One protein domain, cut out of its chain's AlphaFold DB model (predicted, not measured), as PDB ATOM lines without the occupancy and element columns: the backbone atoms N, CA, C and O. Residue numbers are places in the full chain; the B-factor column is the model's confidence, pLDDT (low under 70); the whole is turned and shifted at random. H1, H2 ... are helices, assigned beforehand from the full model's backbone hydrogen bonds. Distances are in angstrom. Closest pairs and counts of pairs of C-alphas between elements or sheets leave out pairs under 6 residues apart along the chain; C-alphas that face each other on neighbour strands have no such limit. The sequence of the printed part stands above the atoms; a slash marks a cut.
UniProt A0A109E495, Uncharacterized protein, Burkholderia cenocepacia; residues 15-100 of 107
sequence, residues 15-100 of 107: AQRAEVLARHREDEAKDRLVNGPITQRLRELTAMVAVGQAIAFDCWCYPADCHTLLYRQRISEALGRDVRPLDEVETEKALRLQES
ATOM      1  N   ALA A  15       2.966  -7.551  67.099       94.12
ATOM      2  CA  ALA A  15       2.087  -6.680  67.876       94.12
ATOM      3  C   ALA A  15       2.729  -5.304  68.104       94.12
ATOM      4  O   ALA A  15       2.103  -4.276  67.849       94.12
ATOM      5  N   GLN A  16       4.006  -5.280  68.497       92.88
ATOM      6  CA  GLN A  16       4.750  -4.030  68.650       92.88
ATOM      7  C   GLN A  16       4.882  -3.294  67.313       92.88
ATOM      8  O   GLN A  16       4.736  -2.074  67.257       92.88
ATOM      9  N   ARG A  17       5.125  -4.028  66.221       92.44
ATOM     10  CA  ARG A  17       5.174  -3.457  64.872       92.44
ATOM     11  C   ARG A  17       3.857  -2.785  64.497       92.44
ATOM     12  O   ARG A  17       3.878  -1.631  64.076       92.44
ATOM     13  N   ALA A  18       2.730  -3.465  64.695       92.75
ATOM     14  CA  ALA A  18       1.409  -2.909  64.420       92.75
ATOM     15  C   ALA A  18       1.150  -1.625  65.226       92.75
ATOM     16  O   ALA A  18       0.695  -0.629  64.662       92.75
ATOM     17  N   GLU A  19       1.510  -1.609  66.512       94.31
ATOM     18  CA  GLU A  19       1.380  -0.427  67.370       94.31
ATOM     19  C   GLU A  19       2.234   0.748  66.867       94.31
ATOM     20  O   GLU A  19       1.739   1.863  66.692       94.31
ATOM     21  N   VAL A  20       3.517   0.503  66.599       92.31
ATOM     22  CA  VAL A  20       4.472   1.511  66.119       92.31
ATOM     23  C   VAL A  20       4.027   2.112  64.782       92.31
ATOM     24  O   VAL A  20       4.148   3.324  64.579       92.31
ATOM     25  N   LEU A  21       3.490   1.289  63.878       92.44
ATOM     26  CA  LEU A  21       2.959   1.739  62.592       92.44
ATOM     27  C   LEU A  21       1.647   2.512  62.742       92.44
ATOM     28  O   LEU A  21       1.472   3.524  62.066       92.44
ATOM     29  N   ALA A  22       0.745   2.087  63.628       94.31
ATOM     30  CA  ALA A  22      -0.494   2.811  63.904       94.31
ATOM     31  C   ALA A  22      -0.203   4.221  64.432       94.31
ATOM     32  O   ALA A  22      -0.686   5.205  63.871       94.31
ATOM     33  N   ARG A  23       0.688   4.335  65.424       93.12
ATOM     34  CA  ARG A  23       1.120   5.632  65.959       93.12
ATOM     35  C   ARG A  23       1.795   6.500  64.893       93.12
ATOM     36  O   ARG A  23       1.564   7.703  64.840       93.12
ATOM     37  N   HIS A  24       2.597   5.901  64.011       92.56
ATOM     38  CA  HIS A  24       3.206   6.633  62.901       92.56
ATOM     39  C   HIS A  24       2.165   7.177  61.911       92.56
ATOM     40  O   HIS A  24       2.276   8.319  61.469       92.56
ATOM     41  N   ARG A  25       1.135   6.388  61.583       92.88
ATOM     42  CA  ARG A  25       0.026   6.824  60.716       92.88
ATOM     43  C   ARG A  25      -0.750   7.984  61.337       92.88
ATOM     44  O   ARG A  25      -1.096   8.926  60.630       92.88
ATOM     45  N   GLU A  26      -0.994   7.951  62.646       94.38
ATOM     46  CA  GLU A  26      -1.628   9.071  63.352       94.38
ATOM     47  C   GLU A  26      -0.791  10.351  63.281       94.38
ATOM     48  O   GLU A  26      -1.338  11.442  63.114       94.38
ATOM     49  N   ASP A  27       0.529  10.229  63.398       92.62
ATOM     50  CA  ASP A  27       1.434  11.373  63.317       92.62
ATOM     51  C   ASP A  27       1.479  11.970  61.921       92.62
ATOM     52  O   ASP A  27       1.391  13.185  61.786       92.62
ATOM     53  N   GLU A  28       1.559  11.129  60.891       93.12
ATOM     54  CA  GLU A  28       1.488  11.558  59.494       93.12
ATOM     55  C   GLU A  28       0.163  12.271  59.200       93.12
ATOM     56  O   GLU A  28       0.157  13.338  58.588       93.12
ATOM     57  N   ALA A  29      -0.957  11.740  59.701       94.00
ATOM     58  CA  ALA A  29      -2.265  12.367  59.542       94.00
ATOM     59  C   ALA A  29      -2.332  13.751  60.209       94.00
ATOM     60  O   ALA A  29      -2.842  14.697  59.607       94.00
ATOM     61  N   LYS A  30      -1.789  13.896  61.426       94.75
ATOM     62  CA  LYS A  30      -1.711  15.190  62.128       94.75
ATOM     63  C   LYS A  30      -0.773  16.163  61.414       94.75
ATOM     64  O   LYS A  30      -1.129  17.324  61.236       94.75
ATOM     65  N   ASP A  31       0.391  15.686  60.980       94.69
ATOM     66  CA  ASP A  31       1.388  16.464  60.243       94.69
ATOM     67  C   ASP A  31       0.787  17.037  58.948       94.69
ATOM     68  O   ASP A  31       0.944  18.227  58.666       94.69
ATOM     69  N   ARG A  32      -0.018  16.248  58.225       93.38
ATOM     70  CA  ARG A  32      -0.719  16.695  57.011       93.38
ATOM     71  C   ARG A  32      -1.666  17.866  57.221       93.38
ATOM     72  O   ARG A  32      -1.739  18.728  56.347       93.38
ATOM     73  N   LEU A  33      -2.375  17.919  58.349       96.25
ATOM     74  CA  LEU A  33      -3.320  19.007  58.639       96.25
ATOM     75  C   LEU A  33      -2.619  20.358  58.811       96.25
ATOM     76  O   LEU A  33      -3.201  21.394  58.504       96.25
ATOM     77  N   VAL A  34      -1.372  20.342  59.277       96.06
ATOM     78  CA  VAL A  34      -0.581  21.552  59.550       96.06
ATOM     79  C   VAL A  34       0.538  21.777  58.533       96.06
ATOM     80  O   VAL A  34       1.350  22.680  58.712       96.06
ATOM     81  N   ASN A  35       0.590  20.969  57.466       94.00
ATOM     82  CA  ASN A  35       1.695  20.948  56.506       94.00
ATOM     83  C   ASN A  35       3.068  20.854  57.205       94.00
ATOM     84  O   ASN A  35       3.974  21.654  56.953       94.00
ATOM     85  N   GLY A  36       3.189  19.905  58.128       94.06
ATOM     86  CA  GLY A  36       4.373  19.698  58.947       94.06
ATOM     87  C   GLY A  36       5.562  19.080  58.194       94.06
ATOM     88  O   GLY A  36       5.542  18.932  56.965       94.06
ATOM     89  N   PRO A  37       6.640  18.738  58.922       92.00
ATOM     90  CA  PRO A  37       7.883  18.249  58.331       92.00
ATOM     91  C   PRO A  37       7.747  16.967  57.496       92.00
ATOM     92  O   PRO A  37       8.400  16.860  56.455       92.00
ATOM     93  N   ILE A  38       6.916  16.000  57.909       91.69
ATOM     94  CA  ILE A  38       6.702  14.760  57.140       91.69
ATOM     95  C   ILE A  38       6.041  15.103  55.806       91.69
ATOM     96  O   ILE A  38       6.488  14.646  54.753       91.69
ATOM     97  N   THR A  39       5.020  15.957  55.841       94.12
ATOM     98  CA  THR A  39       4.276  16.390  54.655       94.12
ATOM     99  C   THR A  39       5.163  17.148  53.679       94.12
ATOM    100  O   THR A  39       5.157  16.854  52.483       94.12
ATOM    101  N   GLN A  40       5.960  18.099  54.173       94.69
ATOM    102  CA  GLN A  40       6.894  18.861  53.342       94.69
ATOM    103  C   GLN A  40       7.905  17.936  52.664       94.69
ATOM    104  O   GLN A  40       8.075  17.984  51.445       94.69
ATOM    105  N   ARG A  41       8.498  17.010  53.420       93.44
ATOM    106  CA  ARG A  41       9.473  16.072  52.869       93.44
ATOM    107  C   ARG A  41       8.849  15.074  51.888       93.44
ATOM    108  O   ARG A  41       9.483  14.738  50.892       93.44
ATOM    109  N   LEU A  42       7.611  14.627  52.109       93.88
ATOM    110  CA  LEU A  42       6.886  13.804  51.133       93.88
ATOM    111  C   LEU A  42       6.646  14.548  49.816       93.88
ATOM    112  O   LEU A  42       6.773  13.940  48.755       93.88
ATOM    113  N   ARG A  43       6.355  15.855  49.852       95.75
ATOM    114  CA  ARG A  43       6.221  16.673  48.632       95.75
ATOM    115  C   ARG A  43       7.535  16.761  47.861       95.75
ATOM    116  O   ARG A  43       7.526  16.593  46.646       95.75
ATOM    117  N   GLU A  44       8.654  16.959  48.554       95.56
ATOM    118  CA  GLU A  44       9.984  16.961  47.931       95.56
ATOM    119  C   GLU A  44      10.294  15.620  47.253       95.56
ATOM    120  O   GLU A  44      10.698  15.589  46.093       95.56
ATOM    121  N   LEU A  45      10.056  14.506  47.954       94.88
ATOM    122  CA  LEU A  45      10.251  13.167  47.394       94.88
ATOM    123  C   LEU A  45       9.325  12.915  46.201       94.88
ATOM    124  O   LEU A  45       9.758  12.363  45.195       94.88
ATOM    125  N   THR A  46       8.073  13.367  46.283       96.56
ATOM    126  CA  THR A  46       7.114  13.276  45.177       96.56
ATOM    127  C   THR A  46       7.621  14.030  43.950       96.56
ATOM    128  O   THR A  46       7.573  13.485  42.852       96.56
ATOM    129  N   ALA A  47       8.168  15.238  44.121       97.00
ATOM    130  CA  ALA A  47       8.738  16.014  43.020       97.00
ATOM    131  C   ALA A  47       9.949  15.314  42.376       97.00
ATOM    132  O   ALA A  47      10.047  15.270  41.152       97.00
ATOM    133  N   MET A  48      10.831  14.710  43.180       95.88
ATOM    134  CA  MET A  48      11.963  13.919  42.673       95.88
ATOM    135  C   MET A  48      11.479  12.706  41.862       95.88
ATOM    136  O   MET A  48      11.922  12.476  40.738       95.88
ATOM    137  N   VAL A  49      10.514  11.953  42.390       95.56
ATOM    138  CA  VAL A  49       9.959  10.780  41.693       95.56
ATOM    139  C   VAL A  49       9.184  11.183  40.433       95.56
ATOM    140  O   VAL A  49       9.203  10.452  39.439       95.56
ATOM    141  N   ALA A  50       8.534  12.351  40.428       95.81
ATOM    142  CA  ALA A  50       7.826  12.876  39.260       95.81
ATOM    143  C   ALA A  50       8.759  13.073  38.057       95.81
ATOM    144  O   ALA A  50       8.362  12.775  36.933       95.81
ATOM    145  N   VAL A  51      10.005  13.501  38.292       96.00
ATOM    146  CA  VAL A  51      11.024  13.675  37.241       96.00
ATOM    147  C   VAL A  51      11.805  12.391  36.927       96.00
ATOM    148  O   VAL A  51      12.781  12.425  36.184       96.00
ATOM    149  N   GLY A  52      11.379  11.248  37.474       92.38
ATOM    150  CA  GLY A  52      11.987   9.943  37.216       92.38
ATOM    151  C   GLY A  52      13.192   9.613  38.096       92.38
ATOM    152  O   GLY A  52      13.873   8.623  37.834       92.38
ATOM    153  N   GLN A  53      13.465  10.396  39.144       93.12
ATOM    154  CA  GLN A  53      14.550  10.088  40.068       93.12
ATOM    155  C   GLN A  53      14.184   8.892  40.955       93.12
ATOM    156  O   GLN A  53      13.142   8.878  41.614       93.12
ATOM    157  N   ALA A  54      15.078   7.904  41.012       90.69
ATOM    158  CA  ALA A  54      14.977   6.803  41.960       90.69
ATOM    159  C   ALA A  54      15.319   7.289  43.378       90.69
ATOM    160  O   ALA A  54      16.302   8.003  43.589       90.69
ATOM    161  N   ILE A  55      14.512   6.879  44.355       89.94
ATOM    162  CA  ILE A  55      14.727   7.168  45.774       89.94
ATOM    163  C   ILE A  55      14.816   5.860  46.554       89.94
ATOM    164  O   ILE A  55      14.002   4.958  46.366       89.94
ATOM    165  N   ALA A  56      15.799   5.769  47.445       88.38
ATOM    166  CA  ALA A  56      15.948   4.643  48.356       88.38
ATOM    167  C   ALA A  56      15.426   5.025  49.743       88.38
ATOM    168  O   ALA A  56      15.780   6.076  50.287       88.38
ATOM    169  N   PHE A  57      14.603   4.155  50.323       86.19
ATOM    170  CA  PHE A  57      14.240   4.236  51.729       86.19
ATOM    171  C   PHE A  57      15.031   3.192  52.509       86.19
ATOM    172  O   PHE A  57      14.716   2.008  52.449       86.19
ATOM    173  N   ASP A  58      16.035   3.640  53.257       83.38
ATOM    174  CA  ASP A  58      16.800   2.762  54.135       83.38
ATOM    175  C   ASP A  58      16.138   2.707  55.517       83.38
ATOM    176  O   ASP A  58      16.273   3.613  56.347       83.38
ATOM    177  N   CYS A  59      15.328   1.672  55.734       83.94
ATOM    178  CA  CYS A  59      14.737   1.392  57.030       83.94
ATOM    179  C   CYS A  59      14.967  -0.066  57.398       83.94
ATOM    180  O   CYS A  59      14.490  -0.970  56.721       83.94
ATOM    181  N   TRP A  60      15.586  -0.275  58.554       82.88
ATOM    182  CA  TRP A  60      15.858  -1.595  59.117       82.88
ATOM    183  C   TRP A  60      14.603  -2.464  59.360       82.88
ATOM    184  O   TRP A  60      14.725  -3.667  59.557       82.88
ATOM    185  N   CYS A  61      13.393  -1.882  59.360       83.19
ATOM    186  CA  CYS A  61      12.137  -2.630  59.488       83.19
ATOM    187  C   CYS A  61      11.740  -3.391  58.212       83.19
ATOM    188  O   CYS A  61      10.910  -4.301  58.306       83.19
ATOM    189  N   TYR A  62      12.265  -2.988  57.051       84.75
ATOM    190  CA  TYR A  62      12.064  -3.640  55.754       84.75
ATOM    191  C   TYR A  62      12.828  -4.984  55.718       84.75
ATOM    192  O   TYR A  62      13.894  -5.065  56.328       84.75
ATOM    193  N   PRO A  63      12.330  -6.055  55.061       83.94
ATOM    194  CA  PRO A  63      11.202  -6.119  54.117       83.94
ATOM    195  C   PRO A  63       9.816  -6.330  54.737       83.94
ATOM    196  O   PRO A  63       8.822  -6.336  54.017       83.94
ATOM    197  N   ALA A  64       9.722  -6.503  56.056       87.38
ATOM    198  CA  ALA A  64       8.433  -6.614  56.734       87.38
ATOM    199  C   ALA A  64       7.657  -5.277  56.719       87.38
ATOM    200  O   ALA A  64       8.183  -4.247  56.294       87.38
ATOM    201  N   ASP A  65       6.408  -5.282  57.211       87.81
ATOM    202  CA  ASP A  65       5.540  -4.093  57.205       87.81
ATOM    203  C   ASP A  65       6.247  -2.882  57.839       87.81
ATOM    204  O   ASP A  65       6.767  -2.949  58.960       87.81
ATOM    205  N   CYS A  66       6.328  -1.787  57.087       88.50
ATOM    206  CA  CYS A  66       7.227  -0.672  57.352       88.50
ATOM    207  C   CYS A  66       6.568   0.656  56.973       88.50
ATOM    208  O   CYS A  66       5.807   0.754  56.015       88.50
ATOM    209  N   HIS A  67       6.915   1.723  57.692       89.00
ATOM    210  CA  HIS A  67       6.409   3.069  57.424       89.00
ATOM    211  C   HIS A  67       6.818   3.599  56.035       89.00
ATOM    212  O   HIS A  67       6.144   4.457  55.474       89.00
ATOM    213  N   THR A  68       7.878   3.058  55.436       89.50
ATOM    214  CA  THR A  68       8.293   3.409  54.072       89.50
ATOM    215  C   THR A  68       7.269   2.953  53.026       89.50
ATOM    216  O   THR A  68       7.118   3.617  52.001       89.50
ATOM    217  N   LEU A  69       6.495   1.893  53.307       90.69
ATOM    218  CA  LEU A  69       5.376   1.461  52.462       90.69
ATOM    219  C   LEU A  69       4.257   2.509  52.445       90.69
ATOM    220  O   LEU A  69       3.714   2.803  51.382       90.69
ATOM    221  N   LEU A  70       3.973   3.140  53.591       91.44
ATOM    222  CA  LEU A  70       3.044   4.273  53.660       91.44
ATOM    223  C   LEU A  70       3.538   5.434  52.787       91.44
ATOM    224  O   LEU A  70       2.754   6.016  52.048       91.44
ATOM    225  N   TYR A  71       4.830   5.765  52.821       92.50
ATOM    226  CA  TYR A  71       5.370   6.842  51.983       92.50
ATOM    227  C   TYR A  71       5.291   6.527  50.494       92.50
ATOM    228  O   TYR A  71       4.872   7.385  49.720       92.50
ATOM    229  N   ARG A  72       5.618   5.293  50.091       92.62
ATOM    230  CA  ARG A  72       5.406   4.822  48.716       92.62
ATOM    231  C   ARG A  72       3.943   4.990  48.304       92.62
ATOM    232  O   ARG A  72       3.679   5.520  47.224       92.62
ATOM    233  N   GLN A  73       3.005   4.592  49.165       93.88
ATOM    234  CA  GLN A  73       1.575   4.771  48.921       93.88
ATOM    235  C   GLN A  73       1.222   6.255  48.739       93.88
ATOM    236  O   GLN A  73       0.604   6.606  47.741       93.88
ATOM    237  N   ARG A  74       1.667   7.144  49.636       94.50
ATOM    238  CA  ARG A  74       1.399   8.592  49.542       94.50
ATOM    239  C   ARG A  74       1.951   9.225  48.273       94.50
ATOM    240  O   ARG A  74       1.278  10.045  47.657       94.50
ATOM    241  N   ILE A  75       3.164   8.848  47.879       95.50
ATOM    242  CA  ILE A  75       3.772   9.332  46.638       95.50
ATOM    243  C   ILE A  75       2.963   8.826  45.436       95.50
ATOM    244  O   ILE A  75       2.678   9.599  44.526       95.50
ATOM    245  N   SER A  76       2.540   7.560  45.450       96.19
ATOM    246  CA  SER A  76       1.717   6.981  44.380       96.19
ATOM    247  C   SER A  76       0.363   7.689  44.249       96.19
ATOM    248  O   SER A  76      -0.032   8.083  43.152       96.19
ATOM    249  N   GLU A  77      -0.312   7.931  45.379       96.19
ATOM    250  CA  GLU A  77      -1.558   8.707  45.457       96.19
ATOM    251  C   GLU A  77      -1.368  10.122  44.885       96.19
ATOM    252  O   GLU A  77      -2.171  10.569  44.067       96.19
ATOM    253  N   ALA A  78      -0.288  10.813  45.263       95.69
ATOM    254  CA  ALA A  78      -0.009  12.176  44.813       95.69
ATOM    255  C   ALA A  78       0.324  12.274  43.314       95.69
ATOM    256  O   ALA A  78       0.028  13.291  42.689       95.69
ATOM    257  N   LEU A  79       0.933  11.236  42.734       96.38
ATOM    258  CA  LEU A  79       1.272  11.188  41.309       96.38
ATOM    259  C   LEU A  79       0.152  10.611  40.433       96.38
ATOM    260  O   LEU A  79       0.273  10.649  39.209       96.38
ATOM    261  N   GLY A  80      -0.902  10.045  41.026       96.19
ATOM    262  CA  GLY A  80      -1.970   9.366  40.286       96.19
ATOM    263  C   GLY A  80      -1.501   8.110  39.539       96.19
ATOM    264  O   GLY A  80      -2.124   7.717  38.555       96.19
ATOM    265  N   ARG A  81      -0.393   7.491  39.968       93.50
ATOM    266  CA  ARG A  81       0.162   6.259  39.384       93.50
ATOM    267  C   ARG A  81       0.884   5.437  40.441       93.50
ATOM    268  O   ARG A  81       1.449   6.001  41.372       93.50
ATOM    269  N   ASP A  82       0.930   4.123  40.255       92.12
ATOM    270  CA  ASP A  82       1.712   3.254  41.135       92.12
ATOM    271  C   ASP A  82       3.217   3.525  40.967       92.12
ATOM    272  O   ASP A  82       3.758   3.543  39.853       92.12
ATOM    273  N   VAL A  83       3.895   3.770  42.086       91.50
ATOM    274  CA  VAL A  83       5.354   3.868  42.159       91.50
ATOM    275  C   VAL A  83       5.868   2.534  42.652       91.50
ATOM    276  O   VAL A  83       5.510   2.115  43.746       91.50
ATOM    277  N   ARG A  84       6.720   1.878  41.865       86.44
ATOM    278  CA  ARG A  84       7.206   0.519  42.134       86.44
ATOM    279  C   ARG A  84       8.699   0.499  42.482       86.44
ATOM    280  O   ARG A  84       9.416   1.406  42.051       86.44
ATOM    281  N   PRO A  85       9.161  -0.495  43.263       84.75
ATOM    282  CA  PRO A  85      10.573  -0.780  43.472       84.75
ATOM    283  C   PRO A  85      11.320  -0.908  42.142       84.75
ATOM    284  O   PRO A  85      10.764  -1.342  41.129       84.75
ATOM    285  N   LEU A  86      12.572  -0.454  42.132       82.25
ATOM    286  CA  LEU A  86      13.360  -0.361  40.903       82.25
ATOM    287  C   LEU A  86      13.712  -1.749  40.356       82.25
ATOM    288  O   LEU A  86      13.640  -1.967  39.153       82.25
ATOM    289  N   ASP A  87      14.015  -2.685  41.250       78.69
ATOM    290  CA  ASP A  87      14.308  -4.090  40.969       78.69
ATOM    291  C   ASP A  87      13.138  -4.810  40.284       78.69
ATOM    292  O   ASP A  87      13.353  -5.554  39.326       78.69
ATOM    293  N   GLU A  88      11.894  -4.536  40.690       78.62
ATOM    294  CA  GLU A  88      10.701  -5.054  40.003       78.62
ATOM    295  C   GLU A  88      10.616  -4.527  38.559       78.62
ATOM    296  O   GLU A  88      10.380  -5.285  37.619       78.62
ATOM    297  N   VAL A  89      10.860  -3.227  38.363       76.62
ATOM    298  CA  VAL A  89      10.789  -2.579  37.042       76.62
ATOM    299  C   VAL A  89      11.918  -3.059  36.123       76.62
ATOM    300  O   VAL A  89      11.703  -3.247  34.925       76.62
ATOM    301  N   GLU A  90      13.126  -3.238  36.653       78.19
ATOM    302  CA  GLU A  90      14.275  -3.752  35.905       78.19
ATOM    303  C   GLU A  90      14.080  -5.217  35.514       78.19
ATOM    304  O   GLU A  90      14.335  -5.573  34.361       78.19
ATOM    305  N   THR A  91      13.538  -6.034  36.419       76.81
ATOM    306  CA  THR A  91      13.195  -7.436  36.140       76.81
ATOM    307  C   THR A  91      12.140  -7.535  35.037       76.81
ATOM    308  O   THR A  91      12.329  -8.272  34.072       76.81
ATOM    309  N   GLU A  92      11.062  -6.745  35.107       73.81
ATOM    310  CA  GLU A  92      10.039  -6.699  34.051       73.81
ATOM    311  C   GLU A  92      10.611  -6.267  32.694       73.81
ATOM    312  O   GLU A  92      10.262  -6.837  31.658       73.81
ATOM    313  N   LYS A  93      11.492  -5.259  32.675       75.31
ATOM    314  CA  LYS A  93      12.160  -4.818  31.442       75.31
ATOM    315  C   LYS A  93      13.041  -5.921  30.863       75.31
ATOM    316  O   LYS A  93      12.993  -6.147  29.657       75.31
ATOM    317  N   ALA A  94      13.817  -6.601  31.707       75.19
ATOM    318  CA  ALA A  94      14.676  -7.704  31.292       75.19
ATOM    319  C   ALA A  94      13.860  -8.865  30.702       75.19
ATOM    320  O   ALA A  94      14.212  -9.370  29.639       75.19
ATOM    321  N   LEU A  95      12.737  -9.229  31.332       77.31
ATOM    322  CA  LEU A  95      11.827 -10.267  30.837       77.31
ATOM    323  C   LEU A  95      11.208  -9.889  29.482       77.31
ATOM    324  O   LEU A  95      11.282 -10.673  28.542       77.31
ATOM    325  N   ARG A  96      10.696  -8.660  29.323       75.44
ATOM    326  CA  ARG A  96      10.126  -8.202  28.039       75.44
ATOM    327  C   ARG A  96      11.137  -8.196  26.892       75.44
ATOM    328  O   ARG A  96      10.769  -8.458  25.750       75.44
ATOM    329  N   LEU A  97      12.401  -7.885  27.188       74.69
ATOM    330  CA  LEU A  97      13.489  -7.943  26.207       74.69
ATOM    331  C   LEU A  97      13.810  -9.385  25.792       74.69
ATOM    332  O   LEU A  97      14.150  -9.616  24.636       74.69
ATOM    333  N   GLN A  98      13.670 -10.354  26.701       72.44
ATOM    334  CA  GLN A  98      13.844 -11.779  26.398       72.44
ATOM    335  C   GLN A  98      12.665 -12.362  25.603       72.44
ATOM    336  O   GLN A  98      12.867 -13.243  24.773       72.44
ATOM    337  N   GLU A  99      11.450 -11.850  25.815       72.62
ATOM    338  CA  GLU A  99      10.230 -12.257  25.100       72.62
ATOM    339  C   GLU A  99      10.080 -11.611  23.708       72.62
ATOM    340  O   GLU A  99       9.227 -12.033  22.929       72.62
ATOM    341  N   SER A 100      10.914 -10.621  23.363       57.59
ATOM    342  CA  SER A 100      10.931  -9.959  22.045       57.59
ATOM    343  C   SER A 100      12.223 -10.218  21.246       57.59
ATOM    344  O   SER A 100      12.900  -9.259  20.867       57.59
TER     345      SER A 100
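Overview. This is residues 15 to 100 of the 107 residues of an uncharacterized protein of Burkholderia cenocepacia (UniProt A0A109E495). Two helices, H1 and H2, meet near their ends in an L-shaped corner, and a third, H3, sits in the angle of the L, packed on H2 and close to H1. A fourth helix, H4, sticks out from this body as a free arm with residues 87 to 100, and this arm makes much of the length. The printed part has 86 residues with four named helices, in the order H1, H2, H3, H4, and no named strand; the class is all helix. A long stretch with no named element, residues 51 to 66, leads from the end of H2 back to the start of H3. The whole is loose, with a radius of gyration of the C-alphas of 15.3 A, and elongated, spanning 49 by 32 by 19 A.

Arrangement. H1, residues 15 to 33, touches H2, residues 37 to 50, through residues 28 to 32 of H1 and 37 to 39 of H2 alone. Their closest C-alphas, those of Arg 32 and Thr 39, are 5.5 A apart, and their lines are about perpendicular, at 87 degrees. H2 also touches H3, residues 67 to 79; the closest C-alphas, those of Thr 46 and Ile 75, are 5.4 A apart. H2 and H3 run the same way at a steep tilt of 58 degrees. H1 and H3 are close but not clearly touching, with the closest C-alphas, those of Leu 21 and His 67, 6.4 A apart. They run the same way at a tilt of 36 degrees, only just steep. H4, residues 86 to 99, is apart from H1, H2 and H3. In H1, H2, H3 and H4 every O i to N i+4 pair is within hydrogen-bond range.

Along the chain. H1 is the longest helix, with 19 residues; it begins at C-alpha 15, (2.087, -6.680, 67.876), and measures 27.8 A from first to last C-alpha. H2 measures 19.8 A and ends at C-alpha 50, (7.826, 12.876, 39.260). H3, from His 67 to Leu 79, measures 18.8 A. H4 measures 20.0 A and ends at C-alpha 99, (10.230, -12.257, 25.100).

Size, cuts and confidence. The two C-alphas farthest apart, those of Val 34 and Ser 100, are 50.3 A apart. Without the residues that stand free, the body of 72 residues spans 37 by 30 by 19 A. The link from H1 to H2 is tight, that from H3 to H4 is short, and that from H2 to H3, with 16 residues, is long. The printed part has no cut. The mean pLDDT of the printed part is 89.2; H4 has a mean of 76, and residue 100 is under 70.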